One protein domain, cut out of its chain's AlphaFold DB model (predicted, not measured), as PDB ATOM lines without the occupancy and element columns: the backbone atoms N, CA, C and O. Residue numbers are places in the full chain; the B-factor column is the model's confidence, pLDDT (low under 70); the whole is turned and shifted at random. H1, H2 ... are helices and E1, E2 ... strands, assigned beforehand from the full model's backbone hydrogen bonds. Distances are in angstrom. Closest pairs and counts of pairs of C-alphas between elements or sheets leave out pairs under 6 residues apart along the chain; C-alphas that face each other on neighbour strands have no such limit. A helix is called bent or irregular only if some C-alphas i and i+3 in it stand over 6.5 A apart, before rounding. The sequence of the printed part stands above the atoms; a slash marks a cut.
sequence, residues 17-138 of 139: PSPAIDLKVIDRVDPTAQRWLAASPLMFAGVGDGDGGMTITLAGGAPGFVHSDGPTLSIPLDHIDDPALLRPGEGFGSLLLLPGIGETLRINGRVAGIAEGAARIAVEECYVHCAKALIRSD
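AT A GLANCE: This is residues 17 to 138 of the 139 residues of an uncharacterized protein of Sphingopyxis sp. HIX (UniProt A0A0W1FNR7). The model shows one sheet of seven strands, strongly twisted and bent over on itself like a half-open barrel, with the helix H2 at one end, where E5 ends and E6 begins, and beside E3. The two longest strands, E6 and E7, bend sharply and carry the sheet round from the side of E2, E1 and E5 to the side of E4 and E3, while the short helices H1 and H3 lie at the outside. The 122 printed residues hold three named helices and seven named strands, along the chain H1 H2 E1 E2 E3 E4 E5 E6 E7 H3, of mixed class. The sheet's order is E2 E1 E5 E6 E7 E4 E3, all antiparallel. The whole is compact, with a radius of gyration of the C-alphas of 13.9 A and spans of 36 by 31 by 30 A.

IN THESE COORDINATES: Begin at Pro 17 and find C-alpha 19 at (-44.089, -6.740, -15.420), where H1, residues 19 to 23, begins. Further on, H2 takes residues 31 to 39 and measures 12.7 A from first to last C-alpha. Find C-alpha 42 at (-56.027, 3.800, 9.435); from there E1, residues 42 to 48, runs 20.1 A, and E2, residues 54 to 60, follows with 20.2 A. E3 has residues 67 to 69, and E4, residues 72 to 76, spans 13.1 A. E5, residues 91 to 97, runs 20.3 A. E6, residues 104 to 115, measures 26.7 A and bends by 84 degrees at residue 112. E7, residues 118 to 129, measures 25.2 A and bends by 85 degrees at residue 124. H3, residues 132 to 136, ends at C-alpha 136, (-52.586, -15.709, 3.719).

HOW THE PARTS SIT: Start in the sheet at its edge strand E2, which forms a hairpin with E1; look at N 45 and O 57, 2.8 A apart and within hydrogen-bond range. E1 and E5 are antiparallel at 165 degrees, with N 46 and O 93 at 2.7 A. E5, E6 and E7 make a meander, each strand the antiparallel neighbour of the one before; you will find N 94 and O 107 at 2.8 A between E5 and E6, and N 129 and O 104 at 2.7 A between E6 and E7. E4, E5, E6 and E7 make a Greek key, that meander with E4 before it as the antiparallel neighbour of E7; N 119 and O 75 are 2.8 A apart. E4 and the other edge strand, E3, form a hairpin, with N 69 and O 72 at 2.8 A. H2 is on the sheet; its closest C-alphas to E3 are those of Leu 37 and His 67, 6.0 A, and to E6 those of Ala 33 and Leu 105, 7.1 A. H1 only grazes the sheet with its residues 21 to 23, and is only just on it, with 5 pairs of C-alphas within 10 A; H1 and E7 are near each other. H3 is not on the sheet, and H1 and H3 are apart. In H1, H2 and H3 every O i to N i+4 pair is within hydrogen-bond range.

THE WHOLE: The C-alphas of Ser 18 and Glu 116 are the two farthest apart, at 41.4 A. The printed part runs from 17 to 138 and has no cut. The link from E4 to E5, residues 77 to 90, is long. The mean pLDDT of the printed part is 94.8, no printed residue is under 70, and H1 has a mean of 81.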
ATOM      1  N   PRO A  17     -40.347 -10.656 -10.654       84.62
ATOM      2  CA  PRO A  17     -41.690 -10.091 -10.642       84.62
ATOM      3  C   PRO A  17     -42.317 -10.094 -12.044       84.62
ATOM      4  O   PRO A  17     -41.634  -9.968 -13.060       84.62
ATOM      5  N   SER A  18     -43.643 -10.232 -12.106       85.56
ATOM      6  CA  SER A  18     -44.373 -10.012 -13.357       85.56
ATOM      7  C   SER A  18     -44.320  -8.522 -13.720       85.56
ATOM      8  O   SER A  18     -44.593  -7.710 -12.836       85.56
ATOM      9  N   PRO A  19     -44.108  -8.144 -14.996       82.00
ATOM     10  CA  PRO A  19     -44.089  -6.740 -15.420       82.00
ATOM     11  C   PRO A  19     -45.341  -5.941 -15.029       82.00
ATOM     12  O   PRO A  19     -45.281  -4.736 -14.812       82.00
ATOM     13  N   ALA A  20     -46.493  -6.609 -14.898       77.88
ATOM     14  CA  ALA A  20     -47.734  -5.972 -14.462       77.88
ATOM     15  C   ALA A  20     -47.666  -5.411 -13.026       77.88
ATOM     16  O   ALA A  20     -48.438  -4.517 -12.685       77.88
ATOM     17  N   ILE A  21     -46.768  -5.931 -12.179       79.44
ATOM     18  CA  ILE A  21     -46.554  -5.440 -10.810       79.44
ATOM     19  C   ILE A  21     -45.876  -4.069 -10.826       79.44
ATOM     20  O   ILE A  21     -46.218  -3.234  -9.992       79.44
ATOM     21  N   ASP A  22     -44.985  -3.829 -11.783       79.00
ATOM     22  CA  ASP A  22     -44.235  -2.576 -11.876       79.00
ATOM     23  C   ASP A  22     -45.067  -1.497 -12.578       79.00
ATOM     24  O   ASP A  22     -45.091  -0.346 -12.160       79.00
ATOM     25  N   LEU A  23     -45.848  -1.881 -13.594       84.44
ATOM     26  CA  LEU A  23     -46.674  -0.953 -14.378       84.44
ATOM     27  C   LEU A  23     -47.786  -0.252 -13.579       84.44
ATOM     28  O   LEU A  23     -48.319   0.754 -14.044       84.44
ATOM     29  N   LYS A  24     -48.166  -0.776 -12.407       83.31
ATOM     30  CA  LYS A  24     -49.174  -0.145 -11.534       83.31
ATOM     31  C   LYS A  24     -48.597   0.919 -10.596       83.31
ATOM     32  O   LYS A  24     -49.375   1.559  -9.894       83.31
ATOM     33  N   VAL A  25     -47.272   1.061 -10.528       91.56
ATOM     34  CA  VAL A  25     -46.601   2.043  -9.671       91.56
ATOM     35  C   VAL A  25     -46.562   3.380 -10.399       91.56
ATOM     36  O   VAL A  25     -45.997   3.486 -11.484       91.56
ATOM     37  N   ILE A  26     -47.190   4.398  -9.812       93.31
ATOM     38  CA  ILE A  26     -47.209   5.764 -10.349       93.31
ATOM     39  C   ILE A  26     -46.603   6.745  -9.345       93.31
ATOM     40  O   ILE A  26     -46.571   6.477  -8.152       93.31
ATOM     41  N   ASP A  27     -46.165   7.903  -9.817       93.19
ATOM     42  CA  ASP A  27     -45.457   8.938  -9.046       93.19
ATOM     43  C   ASP A  27     -46.385   9.999  -8.424       93.19
ATOM     44  O   ASP A  27     -45.963  11.098  -8.072       93.19
ATOM     45  N   ARG A  28     -47.688   9.714  -8.341       93.75
ATOM     46  CA  ARG A  28     -48.709  10.694  -7.949       93.75
ATOM     47  C   ARG A  28     -49.941  10.037  -7.353       93.75
ATOM     48  O   ARG A  28     -50.252   8.889  -7.657       93.75
ATOM     49  N   VAL A  29     -50.694  10.805  -6.571       96.88
ATOM     50  CA  VAL A  29     -52.008  10.393  -6.067       96.88
ATOM     51  C   VAL A  29     -53.052  10.648  -7.157       96.88
ATOM     52  O   VAL A  29     -53.494  11.777  -7.365       96.88
ATOM     53  N   ASP A  30     -53.416   9.602  -7.893       95.50
ATOM     54  CA  ASP A  30     -54.453   9.674  -8.923       95.50
ATOM     55  C   ASP A  30     -55.876   9.741  -8.316       95.50
ATOM     56  O   ASP A  30     -56.055   9.558  -7.107       95.50
ATOM     57  N   PRO A  31     -56.930   9.965  -9.124       95.75
ATOM     58  CA  PRO A  31     -58.298  10.033  -8.607       95.75
ATOM     59  C   PRO A  31     -58.763   8.774  -7.858       95.75
ATOM     60  O   PRO A  31     -59.674   8.848  -7.034       95.75
ATOM     61  N   THR A  32     -58.191   7.603  -8.149       94.50
ATOM     62  CA  THR A  32     -58.529   6.351  -7.460       94.50
ATOM     63  C   THR A  32     -57.893   6.305  -6.079       94.50
ATOM     64  O   THR A  32     -58.588   6.025  -5.102       94.50
ATOM     65  N   ALA A  33     -56.616   6.661  -5.979       96.69
ATOM     66  CA  ALA A  33     -55.910   6.821  -4.720       96.69
ATOM     67  C   ALA A  33     -56.551   7.917  -3.855       96.69
ATOM     68  O   ALA A  33     -56.739   7.705  -2.665       96.69
ATOM     69  N   GLN A  34     -57.006   9.033  -4.436       97.00
ATOM     70  CA  GLN A  34     -57.739  10.071  -3.697       97.00
ATOM     71  C   GLN A  34     -59.018   9.536  -3.038       97.00
ATOM     72  O   GLN A  34     -59.273   9.818  -1.869       97.00
ATOM     73  N   ARG A  35     -59.808   8.722  -3.755       96.69
ATOM     74  CA  ARG A  35     -60.996   8.064  -3.176       96.69
ATOM     75  C   ARG A  35     -60.624   7.102  -2.050       96.69
ATOM     76  O   ARG A  35     -61.359   6.995  -1.075       96.69
ATOM     77  N   TRP A  36     -59.491   6.419  -2.183       97.81
ATOM     78  CA  TRP A  36     -58.976   5.532  -1.147       97.81
ATOM     79  C   TRP A  36     -58.573   6.304   0.113       97.81
ATOM     80  O   TRP A  36     -58.998   5.938   1.209       97.81
ATOM     81  N   LEU A  37     -57.817   7.400  -0.033       97.88
ATOM     82  CA  LEU A  37     -57.453   8.297   1.068       97.88
ATOM     83  C   LEU A  37     -58.705   8.805   1.798       97.88
ATOM     84  O   LEU A  37     -58.805   8.666   3.014       97.88
ATOM     85  N   ALA A  38     -59.701   9.279   1.042       97.50
ATOM     86  CA  ALA A  38     -60.963   9.793   1.575       97.50
ATOM     87  C   ALA A  38     -61.767   8.765   2.394       97.50
ATOM     88  O   ALA A  38     -62.570   9.147   3.241       97.50
ATOM     89  N   ALA A  39     -61.570   7.470   2.147       97.69
ATOM     90  CA  ALA A  39     -62.279   6.402   2.844       97.69
ATOM     91  C   ALA A  39     -61.447   5.739   3.959       97.69
ATOM     92  O   ALA A  39     -62.012   5.031   4.790       97.69
ATOM     93  N   SER A  40     -60.126   5.953   3.996       97.94
ATOM     94  CA  SER A  40     -59.208   5.256   4.911       97.94
ATOM     95  C   SER A  40     -59.202   5.886   6.307       97.94
ATOM     96  O   SER A  40     -58.898   7.073   6.420       97.94
ATOM     97  N   PRO A  41     -59.487   5.117   7.377       97.75
ATOM     98  CA  PRO A  41     -59.391   5.595   8.756       97.75
ATOM     99  C   PRO A  41     -58.078   5.201   9.457       97.75
ATOM    100  O   PRO A  41     -57.853   5.621  10.588       97.75
ATOM    101  N   LEU A  42     -57.233   4.373   8.827       98.12
ATOM    102  CA  LEU A  42     -56.027   3.800   9.435       98.12
ATOM    103  C   LEU A  42     -54.841   3.838   8.468       98.12
ATOM    104  O   LEU A  42     -54.958   3.426   7.311       98.12
ATOM    105  N   MET A  43     -53.690   4.268   8.978       98.50
ATOM    106  CA  MET A  43     -52.409   4.257   8.285       98.50
ATOM    107  C   MET A  43     -51.325   3.621   9.162       98.50
ATOM    108  O   MET A  43     -51.191   3.947  10.337       98.50
ATOM    109  N   PHE A  44     -50.500   2.767   8.562       98.25
ATOM    110  CA  PHE A  44     -49.186   2.399   9.093       98.25
ATOM    111  C   PHE A  44     -48.134   3.184   8.320       98.25
ATOM    112  O   PHE A  44     -48.178   3.181   7.091       98.25
ATOM    113  N   ALA A  45     -47.199   3.833   9.008       98.06
ATOM    114  CA  ALA A  45     -46.153   4.640   8.394       98.06
ATOM    115  C   ALA A  45     -44.771   4.217   8.900       98.06
ATOM    116  O   ALA A  45     -44.508   4.242  10.097       98.06
ATOM    117  N   GLY A  46     -43.894   3.830   7.981       97.62
ATOM    118  CA  GLY A  46     -42.470   3.640   8.215       97.62
ATOM    119  C   GLY A  46     -41.691   4.905   7.867       97.62
ATOM    120  O   GLY A  46     -41.929   5.503   6.814       97.62
ATOM    121  N   VAL A  47     -40.754   5.289   8.729       96.94
ATOM    122  CA  VAL A  47     -39.843   6.417   8.517       96.94
ATOM    123  C   VAL A  47     -38.400   5.959   8.698       96.94
ATOM    124  O   VAL A  47     -38.068   5.297   9.685       96.94
ATOM    125  N   GLY A  48     -37.553   6.277   7.721       94.00
ATOM    126  CA  GLY A  48     -36.119   6.007   7.792       94.00
ATOM    127  C   GLY A  48     -35.404   7.046   8.649       94.00
ATOM    128  O   GLY A  48     -35.704   8.227   8.538       94.00
ATOM    129  N   ASP A  49     -34.430   6.631   9.454       82.12
ATOM    130  CA  ASP A  49     -33.723   7.514  10.400       82.12
ATOM    131  C   ASP A  49     -32.391   8.085   9.872       82.12
ATOM    132  O   ASP A  49     -31.618   8.671  10.622       82.12
ATOM    133  N   GLY A  50     -32.111   7.930   8.573       75.12
ATOM    134  CA  GLY A  50     -30.902   8.450   7.921       75.12
ATOM    135  C   GLY A  50     -29.643   7.591   8.104       75.12
ATOM    136  O   GLY A  50     -28.792   7.606   7.216       75.12
ATOM    137  N   ASP A  51     -29.573   6.766   9.151       82.00
ATOM    138  CA  ASP A  51     -28.448   5.861   9.450       82.00
ATOM    139  C   ASP A  51     -28.695   4.422   8.950       82.00
ATOM    140  O   ASP A  51     -28.036   3.460   9.349       82.00
ATOM    141  N   GLY A  52     -29.658   4.265   8.037       79.69
ATOM    142  CA  GLY A  52     -30.078   2.977   7.487       79.69
ATOM    143  C   GLY A  52     -31.075   2.216   8.366       79.69
ATOM    144  O   GLY A  52     -31.467   1.105   8.004       79.69
ATOM    145  N   GLY A  53     -31.504   2.797   9.487       89.81
ATOM    146  CA  GLY A  53     -32.591   2.287  10.307       89.81
ATOM    147  C   GLY A  53     -33.968   2.703   9.784       89.81
ATOM    148  O   GLY A  53     -34.124   3.523   8.874       89.81
ATOM    149  N   MET A  54     -34.994   2.062  10.341       93.75
ATOM    150  CA  MET A  54     -36.396   2.253   9.982       93.75
ATOM    151  C   MET A  54     -37.251   2.053  11.232       93.75
ATOM    152  O   MET A  54     -37.142   1.021  11.895       93.75
ATOM    153  N   THR A  55     -38.128   3.011  11.523       95.62
ATOM    154  CA  THR A  55     -39.111   2.922  12.614       95.62
ATOM    155  C   THR A  55     -40.520   2.987  12.039       95.62
ATOM    156  O   THR A  55     -40.723   3.571  10.980       95.62
ATOM    157  N   ILE A  56     -41.498   2.372  12.708       97.56
ATOM    158  CA  ILE A  56     -42.903   2.383  12.286       97.56
ATOM    159  C   ILE A  56     -43.745   3.093  13.347       97.56
ATOM    160  O   ILE A  56     -43.628   2.787  14.530       97.56
ATOM    161  N   THR A  57     -44.628   3.984  12.904       97.69
ATOM    162  CA  THR A  57     -45.726   4.566  13.686       97.69
ATOM    163  C   THR A  57     -47.062   4.220  13.039       97.69
ATOM    164  O   THR A  57     -47.136   3.880  11.853       97.69
ATOM    165  N   LEU A  58     -48.135   4.308  13.814       98.06
ATOM    166  CA  LEU A  58     -49.494   4.234  13.304       98.06
ATOM    167  C   LEU A  58     -50.103   5.634  13.297       98.06
ATOM    168  O   LEU A  58     -49.628   6.545  13.980       98.06
ATOM    169  N   ALA A  59     -51.138   5.796  12.484       98.19
ATOM    170  CA  ALA A  59     -52.005   6.952  12.528       98.19
ATOM    171  C   ALA A  59     -53.460   6.531  12.314       98.19
ATOM    172  O   ALA A  59     -53.745   5.678  11.468       98.19
ATOM    173  N   GLY A  60     -54.374   7.136  13.065       98.06
ATOM    174  CA  GLY A  60     -55.796   6.805  13.037       98.06
ATOM    175  C   GLY A  60     -56.667   8.052  13.094       98.06
ATOM    176  O   GLY A  60     -56.354   9.006  13.799       98.06
ATOM    177  N   GLY A  61     -57.774   8.044  12.355       96.38
ATOM    178  CA  GLY A  61     -58.655   9.200  12.248       96.38
ATOM    179  C   GLY A  61     -60.024   8.888  11.672       96.38
ATOM    180  O   GLY A  61     -60.348   7.746  11.338       96.38
ATOM    181  N   ALA A  62     -60.829   9.937  11.507       97.19
ATOM    182  CA  ALA A  62     -61.997   9.848  10.642       97.19
ATOM    183  C   ALA A  62     -61.554   9.546   9.192       97.19
ATOM    184  O   ALA A  62     -60.464   9.967   8.790       97.19
ATOM    185  N   PRO A  63     -62.377   8.844   8.389       97.31
ATOM    186  CA  PRO A  63     -62.103   8.652   6.968       97.31
ATOM    187  C   PRO A  63     -61.718   9.967   6.276       97.31
ATOM    188  O   PRO A  63     -62.419  10.970   6.417       97.31
ATOM    189  N   GLY A  64     -60.588   9.962   5.564       94.19
ATOM    190  CA  GLY A  64     -60.064  11.151   4.888       94.19
ATOM    191  C   GLY A  64     -59.159  12.048   5.733       94.19
ATOM    192  O   GLY A  64     -58.852  13.155   5.292       94.19
ATOM    193  N   PHE A  65     -58.703  11.601   6.912       97.62
ATOM    194  CA  PHE A  65     -57.731  12.364   7.710       97.62
ATOM    195  C   PHE A  65     -56.412  12.607   6.951       97.62
ATOM    196  O   PHE A  65     -55.823  13.680   7.061       97.62
ATOM    197  N   VAL A  66     -55.985  11.648   6.120       97.75
ATOM    198  CA  VAL A  66     -54.918  11.841   5.128       97.75
ATOM    199  C   VAL A  66     -55.536  12.315   3.820       97.75
ATOM    200  O   VAL A  66     -56.469  11.702   3.306       97.75
ATOM    201  N   HIS A  67     -54.975  13.370   3.242       95.88
ATOM    202  CA  HIS A  67     -55.409  13.904   1.953       95.88
ATOM    203  C   HIS A  67     -54.205  14.313   1.106       95.88
ATOM    204  O   HIS A  67     -53.101  14.494   1.615       95.88
ATOM    205  N   SER A  68     -54.410  14.445  -0.203       96.19
ATOM    206  CA  SER A  68     -53.384  14.907  -1.137       96.19
ATOM    207  C   SER A  68     -53.702  16.305  -1.654       96.19
ATOM    208  O   SER A  68     -54.838  16.553  -2.059       96.19
ATOM    209  N   ASP A  69     -52.689  17.153  -1.747       90.25
ATOM    210  CA  ASP A  69     -52.703  18.399  -2.507       90.25
ATOM    211  C   ASP A  69     -51.628  18.314  -3.601       90.25
ATOM    212  O   ASP A  69     -50.424  18.324  -3.328       90.25
ATOM    213  N   GLY A  70     -52.064  18.110  -4.849       88.94
ATOM    214  CA  GLY A  70     -51.171  17.843  -5.978       88.94
ATOM    215  C   GLY A  70     -50.225  16.652  -5.715       88.94
ATOM    216  O   GLY A  70     -50.707  15.544  -5.471       88.94
ATOM    217  N   PRO A  71     -48.890  16.840  -5.775       93.12
ATOM    218  CA  PRO A  71     -47.905  15.776  -5.555       93.12
ATOM    219  C   PRO A  71     -47.580  15.530  -4.069       93.12
ATOM    220  O   PRO A  71     -46.627  14.817  -3.756       93.12
ATOM    221  N   THR A  72     -48.296  16.166  -3.137       96.56
ATOM    222  CA  THR A  72     -47.973  16.136  -1.706       96.56
ATOM    223  C   THR A  72     -49.108  15.530  -0.893       96.56
ATOM    224  O   THR A  72     -50.254  15.950  -1.017       96.56
ATOM    225  N   LEU A  73     -48.800  14.571  -0.020       97.62
ATOM    226  CA  LEU A  73     -49.725  14.150   1.034       97.62
ATOM    227  C   LEU A  73     -49.625  15.084   2.233       97.62
ATOM    228  O   LEU A  73     -48.541  15.545   2.584       97.62
ATOM    229  N   SER A  74     -50.752  15.299   2.891       98.00
ATOM    230  CA  SER A  74     -50.871  16.012   4.152       98.00
ATOM    231  C   SER A  74     -51.429  15.059   5.206       98.00
ATOM    232  O   SER A  74     -52.489  14.457   5.007       98.00
ATOM    233  N   ILE A  75     -50.681  14.891   6.298       98.25
ATOM    234  CA  ILE A  75     -50.989  13.966   7.394       98.25
ATOM    235  C   ILE A  75     -51.011  14.769   8.702       98.25
ATOM    236  O   ILE A  75     -49.956  15.262   9.107       98.25
ATOM    237  N   PRO A  76     -52.167  14.925   9.367       98.19
ATOM    238  CA  PRO A  76     -52.259  15.620  10.650       98.19
ATOM    239  C   PRO A  76     -51.374  14.953  11.708       98.19
ATOM    240  O   PRO A  76     -51.453  13.742  11.900       98.19
ATOM    241  N   LEU A  77     -50.521  15.721  12.389       98.06
ATOM    242  CA  LEU A  77     -49.563  15.177  13.360       98.06
ATOM    243  C   LEU A  77     -50.229  14.670  14.643       98.06
ATOM    244  O   LEU A  77     -49.722  13.746  15.265       98.06
ATOM    245  N   ASP A  78     -51.359  15.257  15.027       97.94
ATOM    246  CA  ASP A  78     -52.161  14.855  16.188       97.94
ATOM    247  C   ASP A  78     -52.902  13.522  15.985       97.94
ATOM    248  O   ASP A  78     -53.467  12.983  16.934       97.94
ATOM    249  N   HIS A  79     -52.880  12.985  14.764       98.00
ATOM    250  CA  HIS A  79     -53.431  11.676  14.417       98.00
ATOM    251  C   HIS A  79     -52.366  10.575  14.375       98.00
ATOM    252  O   HIS A  79     -52.711   9.433  14.086       98.00
ATOM    253  N   ILE A  80     -51.091  10.906  14.613       98.25
ATOM    254  CA  ILE A  80     -49.947   9.991  14.548       98.25
ATOM    255  C   ILE A  80     -49.491   9.666  15.970       98.25
ATOM    256  O   ILE A  80     -49.329  10.576  16.779       98.25
ATOM    257  N   ASP A  81     -49.239   8.390  16.260       98.06
ATOM    258  CA  ASP A  81     -48.821   7.950  17.598       98.06
ATOM    259  C   ASP A  81     -47.451   8.526  18.008       98.06
ATOM    260  O   ASP A  81     -47.288   8.992  19.136       98.06
ATOM    261  N   ASP A  82     -46.475   8.531  17.091       97.06
ATOM    262  CA  ASP A  82     -45.162   9.157  17.286       97.06
ATOM    263  C   ASP A  82     -44.820  10.138  16.142       97.06
ATOM    264  O   ASP A  82     -44.131   9.787  15.175       97.06
ATOM    265  N   PRO A  83     -45.292  11.397  16.218       96.94
ATOM    266  CA  PRO A  83     -45.033  12.396  15.184       96.94
ATOM    267  C   PRO A  83     -43.571  12.864  15.152       96.94
ATOM    268  O   PRO A  83     -43.148  13.445  14.151       96.94
ATOM    269  N   ALA A  84     -42.776  12.615  16.204       95.31
ATOM    270  CA  ALA A  84     -41.367  13.020  16.257       95.31
ATOM    271  C   ALA A  84     -40.481  12.216  15.287       95.31
ATOM    272  O   ALA A  84     -39.357  12.630  14.973       95.31
ATOM    273  N   LEU A  85     -40.996  11.091  14.784       95.06
ATOM    274  CA  LEU A  85     -40.358  10.313  13.730       95.06
ATOM    275  C   LEU A  85     -40.367  11.021  12.379       95.06
ATOM    276  O   LEU A  85     -39.530  10.696  11.558       95.06
ATOM    277  N   LEU A  86     -41.274  11.965  12.116       96.00
ATOM    278  CA  LEU A  86     -41.375  12.609  10.805       96.00
ATOM    279  C   LEU A  86     -40.469  13.835  10.723       96.00
ATOM    280  O   LEU A  86     -40.890  14.951  11.037       96.00
ATOM    281  N   ARG A  87     -39.227  13.651  10.260       94.75
ATOM    282  CA  ARG A  87     -38.281  14.764  10.083       94.75
ATOM    283  C   ARG A  87     -38.057  15.078   8.603       94.75
ATOM    284  O   ARG A  87     -37.905  14.161   7.797       94.75
ATOM    285  N   PRO A  88     -38.022  16.365   8.205       96.75
ATOM    286  CA  PRO A  88     -37.782  16.744   6.817       96.75
ATOM    287  C   PRO A  88     -36.519  16.099   6.243       96.75
ATOM    288  O   PRO A  88     -35.464  16.105   6.872       96.75
ATOM    289  N   GLY A  89     -36.629  15.569   5.028       95.06
ATOM    290  CA  GLY A  89     -35.560  14.846   4.349       95.06
ATOM    291  C   GLY A  89     -35.592  13.333   4.558       95.06
ATOM    292  O   GLY A  89     -34.976  12.623   3.764       95.06
ATOM    293  N   GLU A  90     -36.332  12.814   5.536       95.38
ATOM    294  CA  GLU A  90     -36.391  11.376   5.807       95.38
ATOM    295  C   GLU A  90     -37.272  10.613   4.822       95.38
ATOM    296  O   GLU A  90     -38.303  11.108   4.353       95.38
ATOM    297  N   GLY A  91     -36.845   9.389   4.504       96.75
ATOM    298  CA  GLY A  91     -37.619   8.474   3.672       96.75
ATOM    299  C   GLY A  91     -38.891   8.044   4.394       96.75
ATOM    300  O   GLY A  91     -38.860   7.758   5.587       96.75
ATOM    301  N   PHE A  92     -39.995   7.985   3.662       97.94
ATOM    302  CA  PHE A  92     -41.322   7.677   4.177       97.94
ATOM    303  C   PHE A  92     -41.960   6.562   3.349       97.94
ATOM    304  O   PHE A  92     -41.891   6.562   2.119       97.94
ATOM    305  N   GLY A  93     -42.633   5.629   4.010       98.06
ATOM    306  CA  GLY A  93     -43.470   4.622   3.369       98.06
ATOM    307  C   GLY A  93     -44.725   4.389   4.187       98.06
ATOM    308  O   GLY A  93     -44.667   4.368   5.409       98.06
ATOM    309  N   SER A  94     -45.866   4.197   3.540       98.38
ATOM    310  CA  SER A  94     -47.135   4.005   4.241       98.38
ATOM    311  C   SER A  94     -48.017   2.947   3.606       98.38
ATOM    312  O   SER A  94     -47.936   2.690   2.403       98.38
ATOM    313  N   LEU A  95     -48.876   2.355   4.433       98.31
ATOM    314  CA  LEU A  95     -50.020   1.550   4.028       98.31
ATOM    315  C   LEU A  95     -51.283   2.173   4.617       98.31
ATOM    316  O   LEU A  95     -51.396   2.273   5.837       98.31
ATOM    317  N   LEU A  96     -52.232   2.548   3.761       98.38
ATOM    318  CA  LEU A  96     -53.565   2.989   4.165       98.38
ATOM    319  C   LEU A  96     -54.576   1.863   3.956       98.38
ATOM    320  O   LEU A  96     -54.678   1.292   2.864       98.38
ATOM    321  N   LEU A  97     -55.308   1.541   5.020       97.38
ATOM    322  CA  LEU A  97     -56.236   0.416   5.068       97.38
ATOM    323  C   LEU A  97     -57.683   0.902   5.012       97.38
ATOM    324  O   LEU A  97     -58.033   1.928   5.593       97.38
ATOM    325  N   LEU A  98     -58.529   0.101   4.364       95.88
ATOM    326  CA  LEU A  98     -59.978   0.263   4.351       95.88
ATOM    327  C   LEU A  98     -60.628  -0.917   5.084       95.88
ATOM    328  O   LEU A  98     -60.393  -2.062   4.695       95.88
ATOM    329  N   PRO A  99     -61.456  -0.684   6.117       92.38
ATOM    330  CA  PRO A  99     -62.166  -1.762   6.796       92.38
ATOM    331  C   PRO A  99     -62.998  -2.603   5.820       92.38
ATOM    332  O   PRO A  99     -63.776  -2.069   5.034       92.38
ATOM    333  N   GLY A 100     -62.839  -3.928   5.882       91.44
ATOM    334  CA  GLY A 100     -63.552  -4.872   5.015       91.44
ATOM    335  C   GLY A 100     -62.980  -5.028   3.601       91.44
ATOM    336  O   GLY A 100     -63.521  -5.814   2.827       91.44
ATOM    337  N   ILE A 101     -61.893  -4.328   3.260       93.69
ATOM    338  CA  ILE A 101     -61.178  -4.467   1.986       93.69
ATOM    339  C   ILE A 101     -59.801  -5.081   2.254       93.69
ATOM    340  O   ILE A 101     -59.074  -4.630   3.134       93.69
ATOM    341  N   GLY A 102     -59.452  -6.128   1.502       94.06
ATOM    342  CA  GLY A 102     -58.192  -6.850   1.691       94.06
ATOM    343  C   GLY A 102     -56.994  -6.186   1.011       94.06
ATOM    344  O   GLY A 102     -55.855  -6.452   1.370       94.06
ATOM    345  N   GLU A 103     -57.205  -5.361  -0.008       95.94
ATOM    346  CA  GLU A 103     -56.151  -4.560  -0.623       95.94
ATOM    347  C   GLU A 103     -55.758  -3.370   0.265       95.94
ATOM    348  O   GLU A 103     -56.534  -2.906   1.098       95.94
ATOM    349  N   THR A 104     -54.553  -2.840   0.060       97.12
ATOM    350  CA  THR A 104     -54.076  -1.627   0.743       97.12
ATOM    351  C   THR A 104     -53.572  -0.606  -0.265       97.12
ATOM    352  O   THR A 104     -53.099  -0.972  -1.342       97.12
ATOM    353  N   LEU A 105     -53.646   0.684   0.061       98.06
ATOM    354  CA  LEU A 105     -52.963   1.713  -0.723       98.06
ATOM    355  C   LEU A 105     -51.577   1.936  -0.134       98.06
ATOM    356  O   LEU A 105     -51.454   2.307   1.031       98.06
ATOM    357  N   ARG A 106     -50.540   1.722  -0.943       98.12
ATOM    358  CA  ARG A 106     -49.161   2.016  -0.573       98.12
ATOM    359  C   ARG A 106     -48.733   3.348  -1.157       98.12
ATOM    360  O   ARG A 106     -48.894   3.568  -2.356       98.12
ATOM    361  N   ILE A 107     -48.160   4.200  -0.309       98.31
ATOM    362  CA  ILE A 107     -47.528   5.446  -0.740       98.31
ATOM    363  C   ILE A 107     -46.134   5.545  -0.135       98.31
ATOM    364  O   ILE A 107     -45.995   5.495   1.087       98.31
ATOM    365  N   ASN A 108     -45.123   5.688  -0.989       98.12
ATOM    366  CA  ASN A 108     -43.743   5.947  -0.599       98.12
ATOM    367  C   ASN A 108     -43.334   7.355  -1.038       98.12
ATOM    368  O   ASN A 108     -43.889   7.920  -1.987       98.12
ATOM    369  N   GLY A 109     -42.359   7.919  -0.340       97.62
ATOM    370  CA  GLY A 109     -41.841   9.235  -0.650       97.62
ATOM    371  C   GLY A 109     -40.888   9.754   0.408       97.62
ATOM    372  O   GLY A 109     -40.138   8.999   1.031       97.62
ATOM    373  N   ARG A 110     -40.946  11.063   0.635       97.38
ATOM    374  CA  ARG A 110     -40.065  11.758   1.574       97.38
ATOM    375  C   ARG A 110     -40.818  12.806   2.364       97.38
ATOM    376  O   ARG A 110     -41.654  13.517   1.809       97.38
ATOM    377  N   VAL A 111     -40.480  12.958   3.641       97.75
ATOM    378  CA  VAL A 111     -40.974  14.079   4.446       97.75
ATOM    379  C   VAL A 111     -40.418  15.376   3.848       97.75
ATOM    380  O   VAL A 111     -39.224  15.654   3.931       97.75
ATOM    381  N   ALA A 112     -41.272  16.167   3.207       97.75
ATOM    382  CA  ALA A 112     -40.904  17.433   2.575       97.75
ATOM    383  C   ALA A 112     -40.850  18.583   3.591       97.75
ATOM    384  O   ALA A 112     -40.071  19.520   3.434       97.75
ATOM    385  N   GLY A 113     -41.669  18.515   4.640       97.75
ATOM    386  CA  GLY A 113     -41.742  19.548   5.665       97.75
ATOM    387  C   GLY A 113     -42.866  19.306   6.662       97.75
ATOM    388  O   GLY A 113     -43.697  18.419   6.478       97.75
ATOM    389  N   ILE A 114     -42.903  20.136   7.701       98.06
ATOM    390  CA  ILE A 114     -44.006  20.213   8.660       98.06
ATOM    391  C   ILE A 114     -44.633  21.601   8.528       98.06
ATOM    392  O   ILE A 114     -43.929  22.605   8.617       98.06
ATOM    393  N   ALA A 115     -45.943  21.666   8.300       96.06
ATOM    394  CA  ALA A 115     -46.672  22.921   8.145       96.06
ATOM    395  C   ALA A 115     -48.102  22.772   8.664       96.06
ATOM    396  O   ALA A 115     -48.742  21.754   8.416       96.06
ATOM    397  N   GLU A 116     -48.603  23.794   9.367       95.31
ATOM    398  CA  GLU A 116     -50.012  23.874   9.798       95.31
ATOM    399  C   GLU A 116     -50.480  22.662  10.630       95.31
ATOM    400  O   GLU A 116     -51.617  22.218  10.521       95.31
ATOM    401  N   GLY A 117     -49.593  22.104  11.462       97.12
ATOM    402  CA  GLY A 117     -49.907  20.927  12.281       97.12
ATOM    403  C   GLY A 117     -49.937  19.603  11.510       97.12
ATOM    404  O   GLY A 117     -50.350  18.592  12.070       97.12
ATOM    405  N   ALA A 118     -49.476  19.583  10.257       98.00
ATOM    406  CA  ALA A 118     -49.412  18.390   9.424       98.00
ATOM    407  C   ALA A 118     -47.999  18.128   8.885       98.00
ATOM    408  O   ALA A 118     -47.243  19.050   8.563       98.00
ATOM    409  N   ALA A 119     -47.662  16.850   8.730       98.12
ATOM    410  CA  ALA A 119     -46.535  16.427   7.918       98.12
ATOM    411  C   ALA A 119     -46.907  16.478   6.435       98.12
ATOM    412  O   ALA A 119     -47.968  16.005   6.022       98.12
ATOM    413  N   ARG A 120     -46.008  17.043   5.631       98.25
ATOM    414  CA  ARG A 120     -46.108  17.102   4.174       98.25
ATOM    415  C   ARG A 120     -45.172  16.062   3.579       98.25
ATOM    416  O   ARG A 120     -43.966  16.138   3.801       98.25
ATOM    417  N   ILE A 121     -45.707  15.108   2.825       98.38
ATOM    418  CA  ILE A 121     -44.919  14.053   2.177       98.38
ATOM    419  C   ILE A 121     -44.899  14.302   0.674       98.38
ATOM    420  O   ILE A 121     -45.954  14.296   0.043       98.38
ATOM    421  N   ALA A 122     -43.716  14.496   0.095       98.19
ATOM    422  CA  ALA A 122     -43.549  14.467  -1.353       98.19
ATOM    423  C   ALA A 122     -43.695  13.017  -1.826       98.19
ATOM    424  O   ALA A 122     -42.931  12.155  -1.390       98.19
ATOM    425  N   VAL A 123     -44.695  12.746  -2.664       98.31
ATOM    426  CA  VAL A 123     -44.983  11.395  -3.161       98.31
ATOM    427  C   VAL A 123     -43.972  11.014  -4.236       98.31
ATOM    428  O   VAL A 123     -43.754  11.771  -5.178       98.31
ATOM    429  N   GLU A 124     -43.378   9.832  -4.098       97.81
ATOM    430  CA  GLU A 124     -42.473   9.237  -5.090       97.81
ATOM    431  C   GLU A 124     -43.110   7.995  -5.733       97.81
ATOM    432  O   GLU A 124     -42.932   7.753  -6.923       97.81
ATOM    433  N   GLU A 125     -43.907   7.234  -4.974       97.56
ATOM    434  CA  GLU A 125     -44.629   6.061  -5.471       97.56
ATOM    435  C   GLU A 125     -46.012   5.956  -4.822       97.56
ATOM    436  O   GLU A 125     -46.155   6.114  -3.613       97.56
ATOM    437  N   CYS A 126     -47.033   5.620  -5.604       97.62
ATOM    438  CA  CYS A 126     -48.404   5.392  -5.169       97.62
ATOM    439  C   CYS A 126     -48.983   4.206  -5.944       97.62
ATOM    440  O   CYS A 126     -48.938   4.183  -7.175       97.62
ATOM    441  N   TYR A 127     -49.499   3.196  -5.241       96.81
ATOM    442  CA  TYR A 127     -50.119   2.033  -5.877       96.81
ATOM    443  C   TYR A 127     -50.974   1.216  -4.915       96.81
ATOM    444  O   TYR A 127     -50.718   1.141  -3.714       96.81
ATOM    445  N   VAL A 128     -51.955   0.504  -5.467       95.56
ATOM    446  CA  VAL A 128     -52.707  -0.509  -4.720       95.56
ATOM    447  C   VAL A 128     -51.863  -1.778  -4.573       95.56
ATOM    448  O   VAL A 128     -51.365  -2.365  -5.546       95.56
ATOM    449  N   HIS A 129     -51.697  -2.229  -3.338       93.19
ATOM    450  CA  HIS A 129     -51.070  -3.487  -2.977       93.19
ATOM    451  C   HIS A 129     -52.142  -4.579  -2.855       93.19
ATOM    452  O   HIS A 129     -53.171  -4.392  -2.212       93.19
ATOM    453  N   CYS A 130     -51.922  -5.728  -3.501       92.94
ATOM    454  CA  CYS A 130     -52.926  -6.791  -3.546       92.94
ATOM    455  C   CYS A 130     -53.122  -7.465  -2.182       92.94
ATOM    456  O   CYS A 130     -52.165  -7.634  -1.427       92.94
ATOM    457  N   ALA A 131     -54.316  -8.003  -1.950       95.31
ATOM    458  CA  ALA A 131     -54.706  -8.633  -0.690       95.31
ATOM    459  C   ALA A 131     -53.981  -9.946  -0.336       95.31
ATOM    460  O   ALA A 131     -54.221 -10.512   0.723       95.31
ATOM    461  N   LYS A 132     -53.095 -10.471  -1.196       94.19
ATOM    462  CA  LYS A 132     -52.498 -11.811  -1.024       94.19
ATOM    463  C   LYS A 132     -51.834 -12.024   0.338       94.19
ATOM    464  O   LYS A 132     -51.901 -13.135   0.849       94.19
ATOM    465  N   ALA A 133     -51.162 -11.009   0.882       92.94
ATOM    466  CA  ALA A 133     -50.516 -11.116   2.190       92.94
ATOM    467  C   ALA A 133     -51.551 -11.234   3.319       92.94
ATOM    468  O   ALA A 133     -51.444 -12.151   4.124       92.94
ATOM    469  N   LEU A 134     -52.577 -10.376   3.304       92.56
ATOM    470  CA  LEU A 134     -53.660 -10.360   4.292       92.56
ATOM    471  C   LEU A 134     -54.525 -11.629   4.226       92.56
ATOM    472  O   LEU A 134     -54.835 -12.223   5.251       92.56
ATOM    473  N   ILE A 135     -54.819 -12.118   3.017       94.19
ATOM    474  CA  ILE A 135     -55.536 -13.387   2.814       94.19
ATOM    475  C   ILE A 135     -54.750 -14.567   3.397       94.19
ATOM    476  O   ILE A 135     -55.331 -15.458   3.996       94.19
ATOM    477  N   ARG A 136     -53.423 -14.606   3.212       95.19
ATOM    478  CA  ARG A 136     -52.586 -15.709   3.719       95.19
ATOM    479  C   ARG A 136     -52.427 -15.701   5.236       95.19
ATOM    480  O   ARG A 136     -52.039 -16.728   5.781       95.19
ATOM    481  N   SER A 137     -52.627 -14.554   5.880       93.06
ATOM    482  CA  SER A 137     -52.515 -14.426   7.331       93.06
ATOM    483  C   SER A 137     -53.821 -14.693   8.070       93.06
ATOM    484  O   SER A 137     -53.798 -14.642   9.294       93.06
ATOM    485  N   ASP A 138     -54.931 -14.926   7.359       89.06
ATOM    486  CA  ASP A 138     -56.277 -14.980   7.944       89.06
ATOM    487  C   ASP A 138     -56.567 -13.752   8.837       89.06
ATOM    488  O   ASP A 138     -57.137 -13.880   9.922       89.06
TER     489      ASP A 138